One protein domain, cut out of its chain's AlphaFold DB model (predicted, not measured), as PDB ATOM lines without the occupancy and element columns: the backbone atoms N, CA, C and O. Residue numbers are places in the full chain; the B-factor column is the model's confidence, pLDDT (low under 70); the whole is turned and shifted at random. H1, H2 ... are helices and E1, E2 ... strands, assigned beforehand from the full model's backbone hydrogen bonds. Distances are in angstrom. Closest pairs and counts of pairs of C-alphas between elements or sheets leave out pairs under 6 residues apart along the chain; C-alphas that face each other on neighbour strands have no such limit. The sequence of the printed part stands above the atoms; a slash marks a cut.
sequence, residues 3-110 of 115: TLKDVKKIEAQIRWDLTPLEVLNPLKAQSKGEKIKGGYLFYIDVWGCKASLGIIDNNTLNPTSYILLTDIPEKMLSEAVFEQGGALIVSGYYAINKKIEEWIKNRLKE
ATOM      1  N   THR A   3     -12.975 -33.869  19.840       91.19
ATOM      2  CA  THR A   3     -12.657 -34.827  18.763       91.19
ATOM      3  C   THR A   3     -11.790 -34.186  17.681       91.19
ATOM      4  O   THR A   3     -11.659 -32.963  17.624       91.19
ATOM      5  N   LEU A   4     -11.236 -34.985  16.762       90.06
ATOM      6  CA  LEU A   4     -10.520 -34.442  15.598       90.06
ATOM      7  C   LEU A   4     -11.423 -33.616  14.666       90.06
ATOM      8  O   LEU A   4     -10.930 -32.702  14.012       90.06
ATOM      9  N   LYS A   5     -12.743 -33.848  14.664       89.12
ATOM     10  CA  LYS A   5     -13.705 -32.993  13.945       89.12
ATOM     11  C   LYS A   5     -13.785 -31.588  14.544       89.12
ATOM     12  O   LYS A   5     -13.916 -30.611  13.813       89.12
ATOM     13  N   ASP A   6     -13.669 -31.462  15.866       90.25
ATOM     14  CA  ASP A   6     -13.616 -30.153  16.530       90.25
ATOM     15  C   ASP A   6     -12.297 -29.439  16.240       90.25
ATOM     16  O   ASP A   6     -12.278 -28.235  16.000       90.25
ATOM     17  N   VAL A   7     -11.201 -30.201  16.217       90.62
ATOM     18  CA  VAL A   7      -9.867 -29.705  15.862       90.62
ATOM     19  C   VAL A   7      -9.810 -29.235  14.410       90.62
ATOM     20  O   VAL A   7      -9.159 -28.239  14.110       90.62
ATOM     21  N   LYS A   8     -10.539 -29.890  13.506       89.75
ATOM     22  CA  LYS A   8     -10.589 -29.496  12.099       89.75
ATOM     23  C   LYS A   8     -11.049 -28.046  11.904       89.75
ATOM     24  O   LYS A   8     -10.457 -27.315  11.117       89.75
ATOM     25  N   LYS A   9     -12.024 -27.592  12.697       90.69
ATOM     26  CA  LYS A   9     -12.544 -26.208  12.668       90.69
ATOM     27  C   LYS A   9     -11.496 -25.154  13.044       90.69
ATOM     28  O   LYS A   9     -11.666 -23.981  12.729       90.69
ATOM     29  N   ILE A  10     -10.435 -25.563  13.737       91.81
ATOM     30  CA  ILE A  10      -9.360 -24.697  14.232       91.81
ATOM     31  C   ILE A  10      -8.004 -25.030  13.593       91.81
ATOM     32  O   ILE A  10      -6.985 -24.528  14.059       91.81
ATOM     33  N   GLU A  11      -7.971 -25.835  12.523       91.69
ATOM     34  CA  GLU A  11      -6.736 -26.336  11.898       91.69
ATOM     35  C   GLU A  11      -5.751 -25.216  11.533       91.69
ATOM     36  O   GLU A  11      -4.558 -25.319  11.814       91.69
ATOM     37  N   ALA A  12      -6.254 -24.108  10.984       91.12
ATOM     38  CA  ALA A  12      -5.444 -22.950  10.598       91.12
ATOM     39  C   ALA A  12      -4.755 -22.242  11.783       91.12
ATOM     40  O   ALA A  12      -3.834 -21.456  11.583       91.12
ATOM     41  N   GLN A  13      -5.203 -22.503  13.013       92.31
ATOM     42  CA  GLN A  13      -4.667 -21.921  14.245       92.31
ATOM     43  C   GLN A  13      -3.748 -22.895  15.000       92.31
ATOM     44  O   GLN A  13      -3.282 -22.573  16.096       92.31
ATOM     45  N   ILE A  14      -3.494 -24.088  14.446       93.44
ATOM     46  CA  ILE A  14      -2.621 -25.087  15.065       93.44
ATOM     47  C   ILE A  14      -1.155 -24.689  14.883       93.44
ATOM     48  O   ILE A  14      -0.675 -24.435  13.778       93.44
ATOM     49  N   ARG A  15      -0.432 -24.680  15.999       91.94
ATOM     50  CA  ARG A  15       0.986 -24.365  16.125       91.94
ATOM     51  C   ARG A  15       1.775 -25.649  16.314       91.94
ATOM     52  O   ARG A  15       1.917 -26.154  17.422       91.94
ATOM     53  N   TRP A  16       2.268 -26.171  15.197       91.00
ATOM     54  CA  TRP A  16       3.129 -27.358  15.142       91.00
ATOM     55  C   TRP A  16       4.555 -27.081  15.632       91.00
ATOM     56  O   TRP A  16       5.295 -27.999  15.954       91.00
ATOM     57  N   ASP A  17       4.934 -25.806  15.679       88.06
ATOM     58  CA  ASP A  17       6.249 -25.323  16.087       88.06
ATOM     59  C   ASP A  17       6.397 -25.137  17.607       88.06
ATOM     60  O   ASP A  17       7.500 -24.875  18.075       88.06
ATOM     61  N   LEU A  18       5.307 -25.259  18.374       86.31
ATOM     62  CA  LEU A  18       5.301 -25.034  19.820       86.31
ATOM     63  C   LEU A  18       5.282 -26.340  20.610       86.31
ATOM     64  O   LEU A  18       4.581 -27.291  20.266       86.31
ATOM     65  N   THR A  19       5.980 -26.338  21.744       87.19
ATOM     66  CA  THR A  19       5.943 -27.433  22.721       87.19
ATOM     67  C   THR A  19       5.072 -27.085  23.936       87.19
ATOM     68  O   THR A  19       4.924 -25.908  24.284       87.19
ATOM     69  N   PRO A  20       4.520 -28.087  24.653       88.31
ATOM     70  CA  PRO A  20       3.753 -27.833  25.875       88.31
ATOM     71  C   PRO A  20       4.565 -27.101  26.947       88.31
ATOM     72  O   PRO A  20       4.011 -26.274  27.663       88.31
ATOM     73  N   LEU A  21       5.877 -27.346  27.042       84.44
ATOM     74  CA  LEU A  21       6.737 -26.671  28.016       84.44
ATOM     75  C   LEU A  21       6.852 -25.167  27.740       84.44
ATOM     76  O   LEU A  21       6.866 -24.377  28.681       84.44
ATOM     77  N   GLU A  22       6.926 -24.770  26.470       81.38
ATOM     78  CA  GLU A  22       7.018 -23.361  26.080       81.38
ATOM     79  C   GLU A  22       5.726 -22.602  26.384       81.38
ATOM     80  O   GLU A  22       5.787 -21.438  26.764       81.38
ATOM     81  N   VAL A  23       4.573 -23.268  26.297       81.62
ATOM     82  CA  VAL A  23       3.268 -22.666  26.601       81.62
ATOM     83  C   VAL A  23       2.948 -22.663  28.094       81.62
ATOM     84  O   VAL A  23       2.502 -21.651  28.629       81.62
ATOM     85  N   LEU A  24       3.189 -23.775  28.789       80.00
ATOM     86  CA  LEU A  24       2.846 -23.923  30.207       80.00
ATOM     87  C   LEU A  24       3.872 -23.268  31.145       80.00
ATOM     88  O   LEU A  24       3.561 -23.025  32.310       80.00
ATOM     89  N   ASN A  25       5.086 -22.967  30.666       77.25
ATOM     90  CA  ASN A  25       6.119 -22.281  31.442       77.25
ATOM     91  C   ASN A  25       6.575 -20.975  30.757       77.25
ATOM     92  O   ASN A  25       7.676 -20.907  30.194       77.25
ATOM     93  N   PRO A  26       5.761 -19.904  30.835       63.94
ATOM     94  CA  PRO A  26       6.023 -18.650  30.131       63.94
ATOM     95  C   PRO A  26       7.312 -17.948  30.584       63.94
ATOM     96  O   PRO A  26       7.903 -17.207  29.802       63.94
ATOM     97  N   LEU A  27       7.795 -18.208  31.805       63.56
ATOM     98  CA  LEU A  27       9.060 -17.651  32.302       63.56
ATOM     99  C   LEU A  27      10.268 -18.167  31.507       63.56
ATOM    100  O   LEU A  27      11.190 -17.401  31.237       63.56
ATOM    101  N   LYS A  28      10.248 -19.437  31.075       60.50
ATOM    102  CA  LYS A  28      11.294 -19.996  30.200       60.50
ATOM    103  C   LYS A  28      11.185 -19.490  28.761       60.50
ATOM    104  O   LYS A  28      12.208 -19.309  28.105       60.50
ATOM    105  N   ALA A  29       9.968 -19.251  28.273       56.69
ATOM    106  CA  ALA A  29       9.740 -18.725  26.929       56.69
ATOM    107  C   ALA A  29      10.132 -17.241  26.804       56.69
ATOM    108  O   ALA A  29      10.749 -16.847  25.816       56.69
ATOM    109  N   GLN A  30       9.861 -16.425  27.830       56.31
ATOM    110  CA  GLN A  30      10.239 -15.006  27.854       56.31
ATOM    111  C   GLN A  30      11.754 -14.787  27.759       56.31
ATOM    112  O   GLN A  30      12.183 -13.799  27.166       56.31
ATOM    113  N   SER A  31      12.576 -15.716  28.262       55.12
ATOM    114  CA  SER A  31      14.037 -15.647  28.118       55.12
ATOM    115  C   SER A  31      14.520 -15.717  26.662       55.12
ATOM    116  O   SER A  31      15.639 -15.294  26.386       55.12
ATOM    117  N   LYS A  32      13.692 -16.201  25.721       54.84
ATOM    118  CA  LYS A  32      13.988 -16.200  24.277       54.84
ATOM    119  C   LYS A  32      13.528 -14.922  23.552       54.84
ATOM    120  O   LYS A  32      13.741 -14.800  22.353       54.84
ATOM    121  N   GLY A  33      12.900 -13.965  24.246       51.16
ATOM    122  CA  GLY A  33      12.410 -12.713  23.647       51.16
ATOM    123  C   GLY A  33      11.170 -12.864  22.752       51.16
ATOM    124  O   GLY A  33      10.705 -11.887  22.166       51.16
ATOM    125  N   GLU A  34      10.599 -14.064  22.659       56.09
ATOM    126  CA  GLU A  34       9.428 -14.344  21.835       56.09
ATOM    127  C   GLU A  34       8.146 -14.133  22.650       56.09
ATOM    128  O   GLU A  34       7.891 -14.810  23.648       56.09
ATOM    129  N   LYS A  35       7.287 -13.201  22.216       59.34
ATOM    130  CA  LYS A  35       5.886 -13.217  22.657       59.34
ATOM    131  C   LYS A  35       5.283 -14.519  22.141       59.34
ATOM    132  O   LYS A  35       5.143 -14.663  20.926       59.34
ATOM    133  N   ILE A  36       4.929 -15.441  23.037       63.38
ATOM    134  CA  ILE A  36       4.214 -16.664  22.665       63.38
ATOM    135  C   ILE A  36       2.925 -16.229  21.960       63.38
ATOM    136  O   ILE A  36       1.996 -15.717  22.584       63.38
ATOM    137  N   LYS A  37       2.901 -16.350  20.632       66.81
ATOM    138  CA  LYS A  37       1.719 -16.045  19.826       66.81
ATOM    139  C   LYS A  37       0.645 -17.083  20.154       66.81
ATOM    140  O   LYS A  37       0.969 -18.266  20.266       66.81
ATOM    141  N   GLY A  38      -0.601 -16.628  20.287       82.19
ATOM    142  CA  GLY A  38      -1.756 -17.490  20.535       82.19
ATOM    143  C   GLY A  38      -1.920 -18.585  19.477       82.19
ATOM    144  O   GLY A  38      -1.283 -18.565  18.417       82.19
ATOM    145  N   GLY A  39      -2.756 -19.561  19.799       89.75
ATOM    146  CA  GLY A  39      -3.090 -20.680  18.929       89.75
ATOM    147  C   GLY A  39      -3.378 -21.941  19.727       89.75
ATOM    148  O   GLY A  39      -3.506 -21.911  20.953       89.75
ATOM    149  N   TYR A  40      -3.455 -23.055  19.011       93.00
ATOM    150  CA  TYR A  40      -3.652 -24.373  19.600       93.00
ATOM    151  C   TYR A  40      -2.421 -25.239  19.380       93.00
ATOM    152  O   TYR A  40      -1.838 -25.195  18.304       93.00
ATOM    153  N   LEU A  41      -2.041 -26.058  20.354       94.06
ATOM    154  CA  LEU A  41      -0.940 -27.009  20.186       94.06
ATOM    155  C   LEU A  41      -1.321 -28.396  20.678       94.06
ATOM    156  O   LEU A  41      -2.055 -28.541  21.654       94.06
ATOM    157  N   PHE A  42      -0.790 -29.411  20.009       96.19
ATOM    158  CA  PHE A  42      -0.926 -30.787  20.456       96.19
ATOM    159  C   PHE A  42       0.119 -31.130  21.503       96.19
ATOM    160  O   PHE A  42       1.249 -30.644  21.475       96.19
ATOM    161  N   TYR A  43      -0.263 -32.021  22.404       96.00
ATOM    162  CA  TYR A  43       0.631 -32.572  23.406       96.00
ATOM    163  C   TYR A  43       0.192 -33.990  23.775       96.00
ATOM    164  O   TYR A  43      -0.919 -34.419  23.449       96.00
ATOM    165  N   ILE A  44       1.067 -34.711  24.464       96.31
ATOM    166  CA  ILE A  44       0.760 -36.001  25.070       96.31
ATOM    167  C   ILE A  44       0.591 -35.776  26.566       96.31
ATOM    168  O   ILE A  44       1.524 -35.358  27.255       96.31
ATOM    169  N   ASP A  45      -0.620 -36.037  27.039       94.31
ATOM    170  CA  ASP A  45      -0.965 -36.060  28.450       94.31
ATOM    171  C   ASP A  45      -0.586 -37.421  29.018       94.31
ATOM    172  O   ASP A  45      -1.069 -38.451  28.542       94.31
ATOM    173  N   VAL A  46       0.292 -37.432  30.013       94.00
ATOM    174  CA  VAL A  46       0.550 -38.623  30.814       94.00
ATOM    175  C   VAL A  46      -0.093 -38.396  32.167       94.00
ATOM    176  O   VAL A  46       0.382 -37.590  32.968       94.00
ATOM    177  N   TRP A  47      -1.177 -39.119  32.419       89.56
ATOM    178  CA  TRP A  47      -1.875 -39.110  33.696       89.56
ATOM    179  C   TRP A  47      -2.410 -40.505  34.003       89.56
ATOM    180  O   TRP A  47      -2.930 -41.195  33.128       89.56
ATOM    181  N   GLY A  48      -2.265 -40.953  35.254       86.62
ATOM    182  CA  GLY A  48      -2.746 -42.274  35.670       86.62
ATOM    183  C   GLY A  48      -2.090 -43.437  34.919       86.62
ATOM    184  O   GLY A  48      -2.766 -44.404  34.587       86.62
ATOM    185  N   CYS A  49      -0.787 -43.339  34.629       89.00
ATOM    186  CA  CYS A  49      -0.025 -44.339  33.867       89.00
ATOM    187  C   CYS A  49      -0.481 -44.547  32.416       89.00
ATOM    188  O   CYS A  49      -0.113 -45.545  31.798       89.00
ATOM    189  N   LYS A  50      -1.250 -43.606  31.858       91.50
ATOM    190  CA  LYS A  50      -1.771 -43.675  30.495       91.50
ATOM    191  C   LYS A  50      -1.370 -42.444  29.692       91.50
ATOM    192  O   LYS A  50      -1.522 -41.322  30.167       91.50
ATOM    193  N   ALA A  51      -0.909 -42.669  28.463       94.75
ATOM    194  CA  ALA A  51      -0.659 -41.611  27.494       94.75
ATOM    195  C   ALA A  51      -1.930 -41.324  26.678       94.75
ATOM    196  O   ALA A  51      -2.530 -42.236  26.108       94.75
ATOM    197  N   SER A  52      -2.335 -40.058  26.609       95.75
ATOM    198  CA  SER A  52      -3.493 -39.597  25.837       95.75
ATOM    199  C   SER A  52      -3.113 -38.409  24.960       95.75
ATOM    200  O   SER A  52      -2.350 -37.541  25.374       95.75
ATOM    201  N   LEU A  53      -3.661 -38.342  23.747       96.81
ATOM    202  CA  LEU A  53      -3.486 -37.169  22.896       96.81
ATOM    203  C   LEU A  53      -4.359 -36.025  23.419       96.81
ATOM    204  O   LEU A  53      -5.559 -36.198  23.637       96.81
ATOM    205  N   GLY A  54      -3.766 -34.849  23.586       95.44
ATOM    206  CA  GLY A  54      -4.462 -33.647  24.017       95.44
ATOM    207  C   GLY A  54      -4.165 -32.448  23.128       95.44
ATOM    208  O   GLY A  54      -3.255 -32.460  22.297       95.44
ATOM    209  N   ILE A  55      -4.953 -31.394  23.319       95.31
ATOM    210  CA  ILE A  55      -4.745 -30.084  22.707       95.31
ATOM    211  C   ILE A  55      -4.821 -28.994  23.778       95.31
ATOM    212  O   ILE A  55      -5.715 -29.019  24.625       95.31
ATOM    213  N   ILE A  56      -3.886 -28.049  23.751       93.06
ATOM    214  CA  ILE A  56      -3.901 -26.845  24.586       93.06
ATOM    215  C   ILE A  56      -4.413 -25.689  23.734       93.06
ATOM    216  O   ILE A  56      -3.912 -25.456  22.637       93.06
ATOM    217  N   ASP A  57      -5.402 -24.972  24.250       92.06
ATOM    218  CA  ASP A  57      -5.841 -23.667  23.771       92.06
ATOM    219  C   ASP A  57      -5.043 -22.580  24.494       92.06
ATOM    220  O   ASP A  57      -5.198 -22.395  25.701       92.06
ATOM    221  N   ASN A  58      -4.171 -21.895  23.756       90.00
ATOM    222  CA  ASN A  58      -3.317 -20.816  24.245       90.00
ATOM    223  C   ASN A  58      -3.758 -19.441  23.707       90.00
ATOM    224  O   ASN A  58      -2.955 -18.518  23.584       90.00
ATOM    225  N   ASN A  59      -5.023 -19.291  23.307       85.38
ATOM    226  CA  ASN A  59      -5.538 -17.998  22.844       85.38
ATOM    227  C   ASN A  59      -5.924 -17.063  23.999       85.38
ATOM    228  O   ASN A  59      -6.123 -15.866  23.788       85.38
ATOM    229  N   THR A  60      -6.030 -17.595  25.216       79.50
ATOM    230  CA  THR A  60      -6.438 -16.872  26.422       79.50
ATOM    231  C   THR A  60      -5.293 -16.739  27.419       79.50
ATOM    232  O   THR A  60      -4.358 -17.531  27.426       79.50
ATOM    233  N   LEU A  61      -5.396 -15.751  28.319       73.38
ATOM    234  CA  LEU A  61      -4.450 -15.538  29.428       73.38
ATOM    235  C   LEU A  61      -4.244 -16.789  30.298       73.38
ATOM    236  O   LEU A  61      -3.154 -16.993  30.820       73.38
ATOM    237  N   ASN A  62      -5.285 -17.616  30.424       78.44
ATOM    238  CA  ASN A  62      -5.232 -18.913  31.086       78.44
ATOM    239  C   ASN A  62      -5.359 -20.010  30.023       78.44
ATOM    240  O   ASN A  62      -6.465 -20.194  29.500       78.44
ATOM    241  N   PRO A  63      -4.270 -20.717  29.678       83.75
ATOM    242  CA  PRO A  63      -4.331 -21.810  28.722       83.75
ATOM    243  C   PRO A  63      -5.251 -22.923  29.226       83.75
ATOM    244  O   PRO A  63      -5.231 -23.261  30.410       83.75
ATOM    245  N   THR A  64      -6.048 -23.508  28.335       88.81
ATOM    246  CA  THR A  64      -6.963 -24.608  28.682       88.81
ATOM    247  C   THR A  64      -6.602 -25.863  27.904       88.81
ATOM    248  O   THR A  64      -6.463 -25.809  26.684       88.81
ATOM    249  N   SER A  65      -6.473 -27.005  28.577       90.56
ATOM    250  CA  SER A  65      -6.175 -28.290  27.942       90.56
ATOM    251  C   SER A  65      -7.425 -29.157  27.767       90.56
ATOM    252  O   SER A  65      -8.345 -29.157  28.586       90.56
ATOM    253  N   TYR A  66      -7.459 -29.920  26.675       92.56
ATOM    254  CA  TYR A  66      -8.529 -30.864  26.371       92.56
ATOM    255  C   TYR A  66      -7.938 -32.189  25.894       92.56
ATOM    256  O   TYR A  66      -7.198 -32.213  24.913       92.56
ATOM    257  N   ILE A  67      -8.336 -33.300  26.519       94.06
ATOM    258  CA  ILE A  67      -8.057 -34.640  25.989       94.06
ATOM    259  C   ILE A  67      -8.929 -34.894  24.758       94.06
ATOM    260  O   ILE A  67     -10.143 -34.625  24.769       94.06
ATOM    261  N   LEU A  68      -8.293 -35.403  23.704       93.88
ATOM    262  CA  LEU A  68      -8.937 -35.753  22.453       93.88
ATOM    263  C   LEU A  68      -9.396 -37.208  22.462       93.88
ATOM    264  O   LEU A  68      -8.631 -38.123  22.762       93.88
ATOM    265  N   LEU A  69     -10.648 -37.424  22.068       91.12
ATOM    266  CA  LEU A  69     -11.152 -38.748  21.744       91.12
ATOM    267  C   LEU A  69     -10.669 -39.110  20.338       91.12
ATOM    268  O   LEU A  69     -11.131 -38.530  19.351       91.12
ATOM    269  N   THR A  70      -9.710 -40.031  20.261       91.38
ATOM    270  CA  THR A  70      -9.082 -40.469  19.009       91.38
ATOM    271  C   THR A  70      -8.806 -41.967  19.030       91.38
ATOM    272  O   THR A  70      -8.773 -42.587  20.091       91.38
ATOM    273  N   ASP A  71      -8.601 -42.526  17.843       92.62
ATOM    274  CA  ASP A  71      -8.180 -43.901  17.573       92.62
ATOM    275  C   ASP A  71      -6.650 -44.038  17.464       92.62
ATOM    276  O   ASP A  71      -6.149 -45.061  16.993       92.62
ATOM    277  N   ILE A  72      -5.887 -43.023  17.896       95.06
ATOM    278  CA  ILE A  72      -4.428 -43.083  17.832       95.06
ATOM    279  C   ILE A  72      -3.905 -44.246  18.696       95.06
ATOM    280  O   ILE A  72      -4.309 -44.384  19.855       95.06
ATOM    281  N   PRO A  73      -2.995 -45.091  18.177       95.25
ATOM    282  CA  PRO A  73      -2.463 -46.202  18.955       95.25
ATOM    283  C   PRO A  73      -1.716 -45.727  20.207       95.25
ATOM    284  O   PRO A  73      -0.778 -44.937  20.114       95.25
ATOM    285  N   GLU A  74      -2.051 -46.288  21.372       92.38
ATOM    286  CA  GLU A  74      -1.402 -45.951  22.652       92.38
ATOM    287  C   GLU A  74       0.117 -46.177  22.618       92.38
ATOM    288  O   GLU A  74       0.892 -45.391  23.169       92.38
ATOM    289  N   LYS A  75       0.566 -47.211  21.895       94.12
ATOM    290  CA  LYS A  75       1.992 -47.477  21.675       94.12
ATOM    291  C   LYS A  75       2.696 -46.298  20.999       94.12
ATOM    292  O   LYS A  75       3.809 -45.968  21.384       94.12
ATOM    293  N   MET A  76       2.042 -45.642  20.038       96.38
ATOM    294  CA  MET A  76       2.614 -44.496  19.326       96.38
ATOM    295  C   MET A  76       2.806 -43.298  20.262       96.38
ATOM    296  O   MET A  76       3.836 -42.634  20.202       96.38
ATOM    297  N   LEU A  77       1.843 -43.059  21.159       96.69
ATOM    298  CA  LEU A  77       1.949 -42.023  22.186       96.69
ATOM    299  C   LEU A  77       3.054 -42.349  23.198       96.69
ATOM    300  O   LEU A  77       3.862 -41.492  23.539       96.69
ATOM    301  N   SER A  78       3.115 -43.602  23.646       94.94
ATOM    302  CA  SER A  78       4.103 -44.056  24.627       94.94
ATOM    303  C   SER A  78       5.531 -43.967  24.085       94.94
ATOM    304  O   SER A  78       6.413 -43.462  24.773       94.94
ATOM    305  N   GLU A  79       5.753 -44.394  22.836       95.62
ATOM    306  CA  GLU A  79       7.033 -44.251  22.125       95.62
ATOM    307  C   GLU A  79       7.523 -42.795  22.162       95.62
ATOM    308  O   GLU A  79       8.649 -42.539  22.583       95.62
ATOM    309  N   ALA A  80       6.656 -41.835  21.831       95.81
ATOM    310  CA  ALA A  80       7.009 -40.417  21.833       95.81
ATOM    311  C   ALA A  80       7.329 -39.864  23.236       95.81
ATOM    312  O   ALA A  80       8.180 -38.982  23.371       95.81
ATOM    313  N   VAL A  81       6.685 -40.378  24.290       95.12
ATOM    314  CA  VAL A  81       7.026 -40.032  25.682       95.12
ATOM    315  C   VAL A  81       8.421 -40.552  26.039       95.12
ATOM    316  O   VAL A  81       9.233 -39.808  26.593       95.12
ATOM    317  N   PHE A  82       8.728 -41.807  25.698       94.75
ATOM    318  CA  PHE A  82      10.024 -42.422  25.998       94.75
ATOM    319  C   PHE A  82      11.182 -41.780  25.222       94.75
ATOM    320  O   PHE A  82      12.262 -41.608  25.783       94.75
ATOM    321  N   GLU A  83      10.961 -41.359  23.974       94.56
ATOM    322  CA  GLU A  83      11.947 -40.619  23.164       94.56
ATOM    323  C   GLU A  83      12.414 -39.317  23.837       94.56
ATOM    324  O   GLU A  83      13.550 -38.887  23.648       94.56
ATOM    325  N   GLN A  84      11.559 -38.706  24.659       91.38
ATOM    326  CA  GLN A  84      11.863 -37.490  25.419       91.38
ATOM    327  C   GLN A  84      12.488 -37.782  26.796       91.38
ATOM    328  O   GLN A  84      12.613 -36.877  27.621       91.38
ATOM    329  N   GLY A  85      12.854 -39.039  27.077       90.56
ATOM    330  CA  GLY A  85      13.329 -39.481  28.392       90.56
ATOM    331  C   GLY A  85      12.229 -39.515  29.458       90.56
ATOM    332  O   GLY A  85      12.526 -39.567  30.652       90.56
ATOM    333  N   GLY A  86      10.960 -39.447  29.040       88.88
ATOM    334  CA  GLY A  86       9.802 -39.541  29.917       88.88
ATOM    335  C   GLY A  86       9.502 -40.969  30.359       88.88
ATOM    336  O   GLY A  86      10.086 -41.938  29.877       88.88
ATOM    337  N   ALA A  87       8.541 -41.104  31.270       88.19
ATOM    338  CA  ALA A  87       8.035 -42.393  31.717       88.19
ATOM    339  C   ALA A  87       6.534 -42.293  31.985       88.19
ATOM    340  O   ALA A  87       6.074 -41.308  32.551       88.19
ATOM    341  N   LEU A  88       5.773 -43.337  31.643       88.62
ATOM    342  CA  LEU A  88       4.318 -43.334  31.841       88.62
ATOM    343  C   LEU A  88       3.917 -43.270  33.322       88.62
ATOM    344  O   LEU A  88       2.857 -42.754  33.653       88.62
ATOM    345  N   ILE A  89       4.777 -43.756  34.221       83.50
ATOM    346  CA  ILE A  89       4.547 -43.734  35.673       83.50
ATOM    347  C   ILE A  89       4.681 -42.335  36.297       83.50
ATOM    348  O   ILE A  89       4.345 -42.161  37.465       83.50
ATOM    349  N   VAL A  90       5.180 -41.344  35.549       80.00
ATOM    350  CA  VAL A  90       5.327 -39.960  36.007       80.00
ATOM    351  C   VAL A  90       4.367 -39.081  35.221       80.00
ATOM    352  O   VAL A  90       4.434 -39.028  33.996       80.00
ATOM    353  N   SER A  91       3.482 -38.372  35.924       86.25
ATOM    354  CA  SER A  91       2.572 -37.436  35.266       86.25
ATOM    355  C   SER A  91       3.342 -36.316  34.569       86.25
ATOM    356  O   SER A  91       4.285 -35.756  35.136       86.25
ATOM    357  N   GLY A  92       2.919 -35.946  33.364       88.69
ATOM    358  CA  GLY A  92       3.626 -34.932  32.591       88.69
ATOM    359  C   GLY A  92       2.964 -34.565  31.272       88.69
ATOM    360  O   GLY A  92       2.072 -35.251  30.779       88.69
ATOM    361  N   TYR A  93       3.449 -33.460  30.708       91.62
ATOM    362  CA  TYR A  93       3.054 -32.935  29.407       91.62
ATOM    363  C   TYR A  93       4.236 -33.081  28.453       91.62
ATOM    364  O   TYR A  93       5.262 -32.423  28.637       91.62
ATOM    365  N   TYR A  94       4.093 -33.929  27.442       94.50
ATOM    366  CA  TYR A  94       5.162 -34.237  26.492       94.50
ATOM    367  C   TYR A  94       4.823 -33.706  25.100       94.50
ATOM    368  O   TYR A  94       3.651 -33.618  24.727       94.50
ATOM    369  N   ALA A  95       5.837 -33.324  24.325       94.69
ATOM    370  CA  ALA A  95       5.625 -32.920  22.939       94.69
ATOM    371  C   ALA A  95       5.194 -34.129  22.094       94.69
ATOM    372  O   ALA A  95       5.545 -35.271  22.399       94.69
ATOM    373  N   ILE A  96       4.445 -33.887  21.020       96.12
ATOM    374  CA  ILE A  96       4.245 -34.914  19.994       96.12
ATOM    375  C   ILE A  96       5.516 -35.045  19.146       96.12
ATOM    376  O   ILE A  96       6.236 -34.068  18.948       96.12
ATOM    377  N   ASN A  97       5.792 -36.240  18.630       95.25
ATOM    378  CA  ASN A  97       6.862 -36.436  17.655       95.25
ATOM    379  C   ASN A  97       6.324 -36.320  16.218       95.25
ATOM    380  O   ASN A  97       5.116 -36.238  15.978       95.25
ATOM    381  N   LYS A  98       7.235 -36.365  15.240       95.25
ATOM    382  CA  LYS A  98       6.894 -36.214  13.820       95.25
ATOM    383  C   LYS A  98       5.917 -37.282  13.310       95.25
ATOM    384  O   LYS A  98       5.046 -36.976  12.505       95.25
ATOM    385  N   LYS A  99       6.014 -38.510  13.828       95.94
ATOM    386  CA  LYS A  99       5.121 -39.627  13.478       95.94
ATOM    387  C   LYS A  99       3.675 -39.340  13.899       95.94
ATOM    388  O   LYS A  99       2.753 -39.566  13.121       95.94
ATOM    389  N   ILE A 100       3.481 -38.803  15.105       96.94
ATOM    390  CA  ILE A 100       2.160 -38.385  15.599       96.94
ATOM    391  C   ILE A 100       1.654 -37.170  14.813       96.94
ATOM    392  O   ILE A 100       0.493 -37.145  14.417       96.94
ATOM    393  N   GLU A 101       2.508 -36.181  14.543       96.44
ATOM    394  CA  GLU A 101       2.147 -35.013  13.732       96.44
ATOM    395  C   GLU A 101       1.629 -35.411  12.341       96.44
ATOM    396  O   GLU A 101       0.561 -34.962  11.918       96.44
ATOM    397  N   GLU A 102       2.357 -36.276  11.636       96.56
ATOM    398  CA  GLU A 102       1.970 -36.777  10.315       96.56
ATOM    399  C   GLU A 102       0.658 -37.565  10.376       96.56
ATOM    400  O   GLU A 102      -0.219 -37.364   9.531       96.56
ATOM    401  N   TRP A 103       0.484 -38.401  11.405       96.81
ATOM    402  CA  TRP A 103      -0.760 -39.131  11.640       96.81
ATOM    403  C   TRP A 103      -1.956 -38.181  11.800       96.81
ATOM    404  O   TRP A 103      -2.967 -38.342  11.115       96.81
ATOM    405  N   ILE A 104      -1.826 -37.142  12.634       95.75
ATOM    406  CA  ILE A 104      -2.889 -36.151  12.853       95.75
ATOM    407  C   ILE A 104      -3.208 -35.419  11.547       95.75
ATOM    408  O   ILE A 104      -4.377 -35.296  11.185       95.75
ATOM    409  N   LYS A 105      -2.190 -34.945  10.820       95.06
ATOM    410  CA  LYS A 105      -2.382 -34.223   9.552       95.06
ATOM    411  C   LYS A 105      -3.099 -35.080   8.513       95.06
ATOM    412  O   LYS A 105      -3.978 -34.574   7.821       95.06
ATOM    413  N   ASN A 106      -2.755 -36.360   8.405       94.50
ATOM    414  CA  ASN A 106      -3.443 -37.276   7.497       94.50
ATOM    415  C   ASN A 106      -4.903 -37.463   7.913       94.50
ATOM    416  O   ASN A 106      -5.793 -37.309   7.080       94.50
ATOM    417  N   ARG A 107      -5.167 -37.657   9.209       93.56
ATOM    418  CA  ARG A 107      -6.531 -37.806   9.721       93.56
ATOM    419  C   ARG A 107      -7.384 -36.555   9.505       93.56
ATOM    420  O   ARG A 107      -8.542 -36.654   9.120       93.56
ATOM    421  N   LEU A 108      -6.808 -35.365   9.691       92.00
ATOM    422  CA  LEU A 108      -7.479 -34.094   9.398       92.00
ATOM    423  C   LEU A 108      -7.749 -33.900   7.898       92.00
ATOM    424  O   LEU A 108      -8.730 -33.245   7.554       92.00
ATOM    425  N   LYS A 109      -6.911 -34.440   7.003       91.06
ATOM    426  CA  LYS A 109      -7.154 -34.416   5.549       91.06
ATOM    427  C   LYS A 109      -8.255 -35.383   5.133       91.06
ATOM    428  O   LYS A 109      -9.069 -35.010   4.301       91.06
ATOM    429  N   GLU A 110      -8.302 -36.580   5.710       89.19
ATOM    430  CA  GLU A 110      -9.370 -37.557   5.448       89.19
ATOM    431  C   GLU A 110     -10.748 -36.983   5.791       89.19
ATOM    432  O   GLU A 110     -11.687 -37.161   5.029       89.19
TER     433      GLU A 110
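AT A GLANCE: This is residues 3 to 110 of the 115 residues of an uncharacterized protein of Deltaproteobacteria bacterium (UniProt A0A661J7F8). A strongly twisted wall of four antiparallel strands, in the order E3 E2 E1 E4, has helix H4 packed across one face, while the longest helix, H5, comes near H4 and grazes the sheet. The short helix H1 packs on residues 107 to 108 of H5, and H2 packs on the sheet with H3 beyond it, farthest from the mean of the C-alphas. The printed part has 108 residues, with five named helices and four named strands in the order H1 H2 H3 E1 E2 E3 H4 E4 H5; the class is mixed, helices and strands. The whole is compact, with a radius of gyration of the C-alphas of 13.5 A and spans of 36 by 33 by 21 A.

IN THESE COORDINATES: H1, residues 4 to 8, begins at C-alpha 4 (-10.520, -34.442, 15.598). H2 holds residues 20 to 24 and H3 residues 26 to 30. E1, residues 40 to 47, is 20.5 A long and bends by 51 degrees at residue 44. E2, residues 50 to 57, is 21.5 A long and bends by 52 degrees at residue 53. E3, residues 64 to 69, is 16.3 A long. H4, residues 74 to 83, is 14.4 A long, and E4 holds residues 92 to 94. H5, residues 98 to 110, is 18.3 A long and ends at C-alpha 110 (-9.370, -37.557, 5.448).

HOW THE PARTS SIT: E1, E2 and E3 form a meander, each strand the antiparallel neighbour of the one before; E1 and E2 are a hairpin, and so are E2 and E3. Within hydrogen-bond range are N 45 and O 52 at 2.8 A, N 57 and O 64 at 2.8 A, and, between E1 and E4, N 44 and O 94 at 2.8 A. H4 and the sheet make two layers, a helix on one face of a sheet: H4 lies over E2 and E1 at a height of 8.8 A over the sheet, across the strands, at 84 degrees to E1 on the local plane. The closest C-alphas of H4 and E2 are those of Leu 77 and Ala 51, 5.9 A apart. H4 and H5 are close but not clearly touching, with C-alphas 76 and 100 at 7.2 A; they run opposite ways at a shallow tilt of 34.8 degrees, only just short of steep. H5 only grazes the sheet with residues 100 to 104. H1 touches H5, with C-alphas 8 and 108 at 6.2 A. H2 is on the sheet, its C-alpha 20 being 6.2 A from C-alpha 93 of E4. H2 and H3 only just touch, only at the corner, with 3 pairs of C-alphas within 8 A, the closest being 22 and 29 at 5.4 A. In H1, H2, H3, H4 and H5 every O i to N i+4 pair is within hydrogen-bond range.

THE WHOLE: The two C-alphas farthest apart are those of Ser 31 and Glu 110, at 39.3 A. The printed part has no cut, and the link from H1 to H2 is long, with 11 residues. The mean pLDDT of the printed part is 87.5; residues 26 to 37 are under 70.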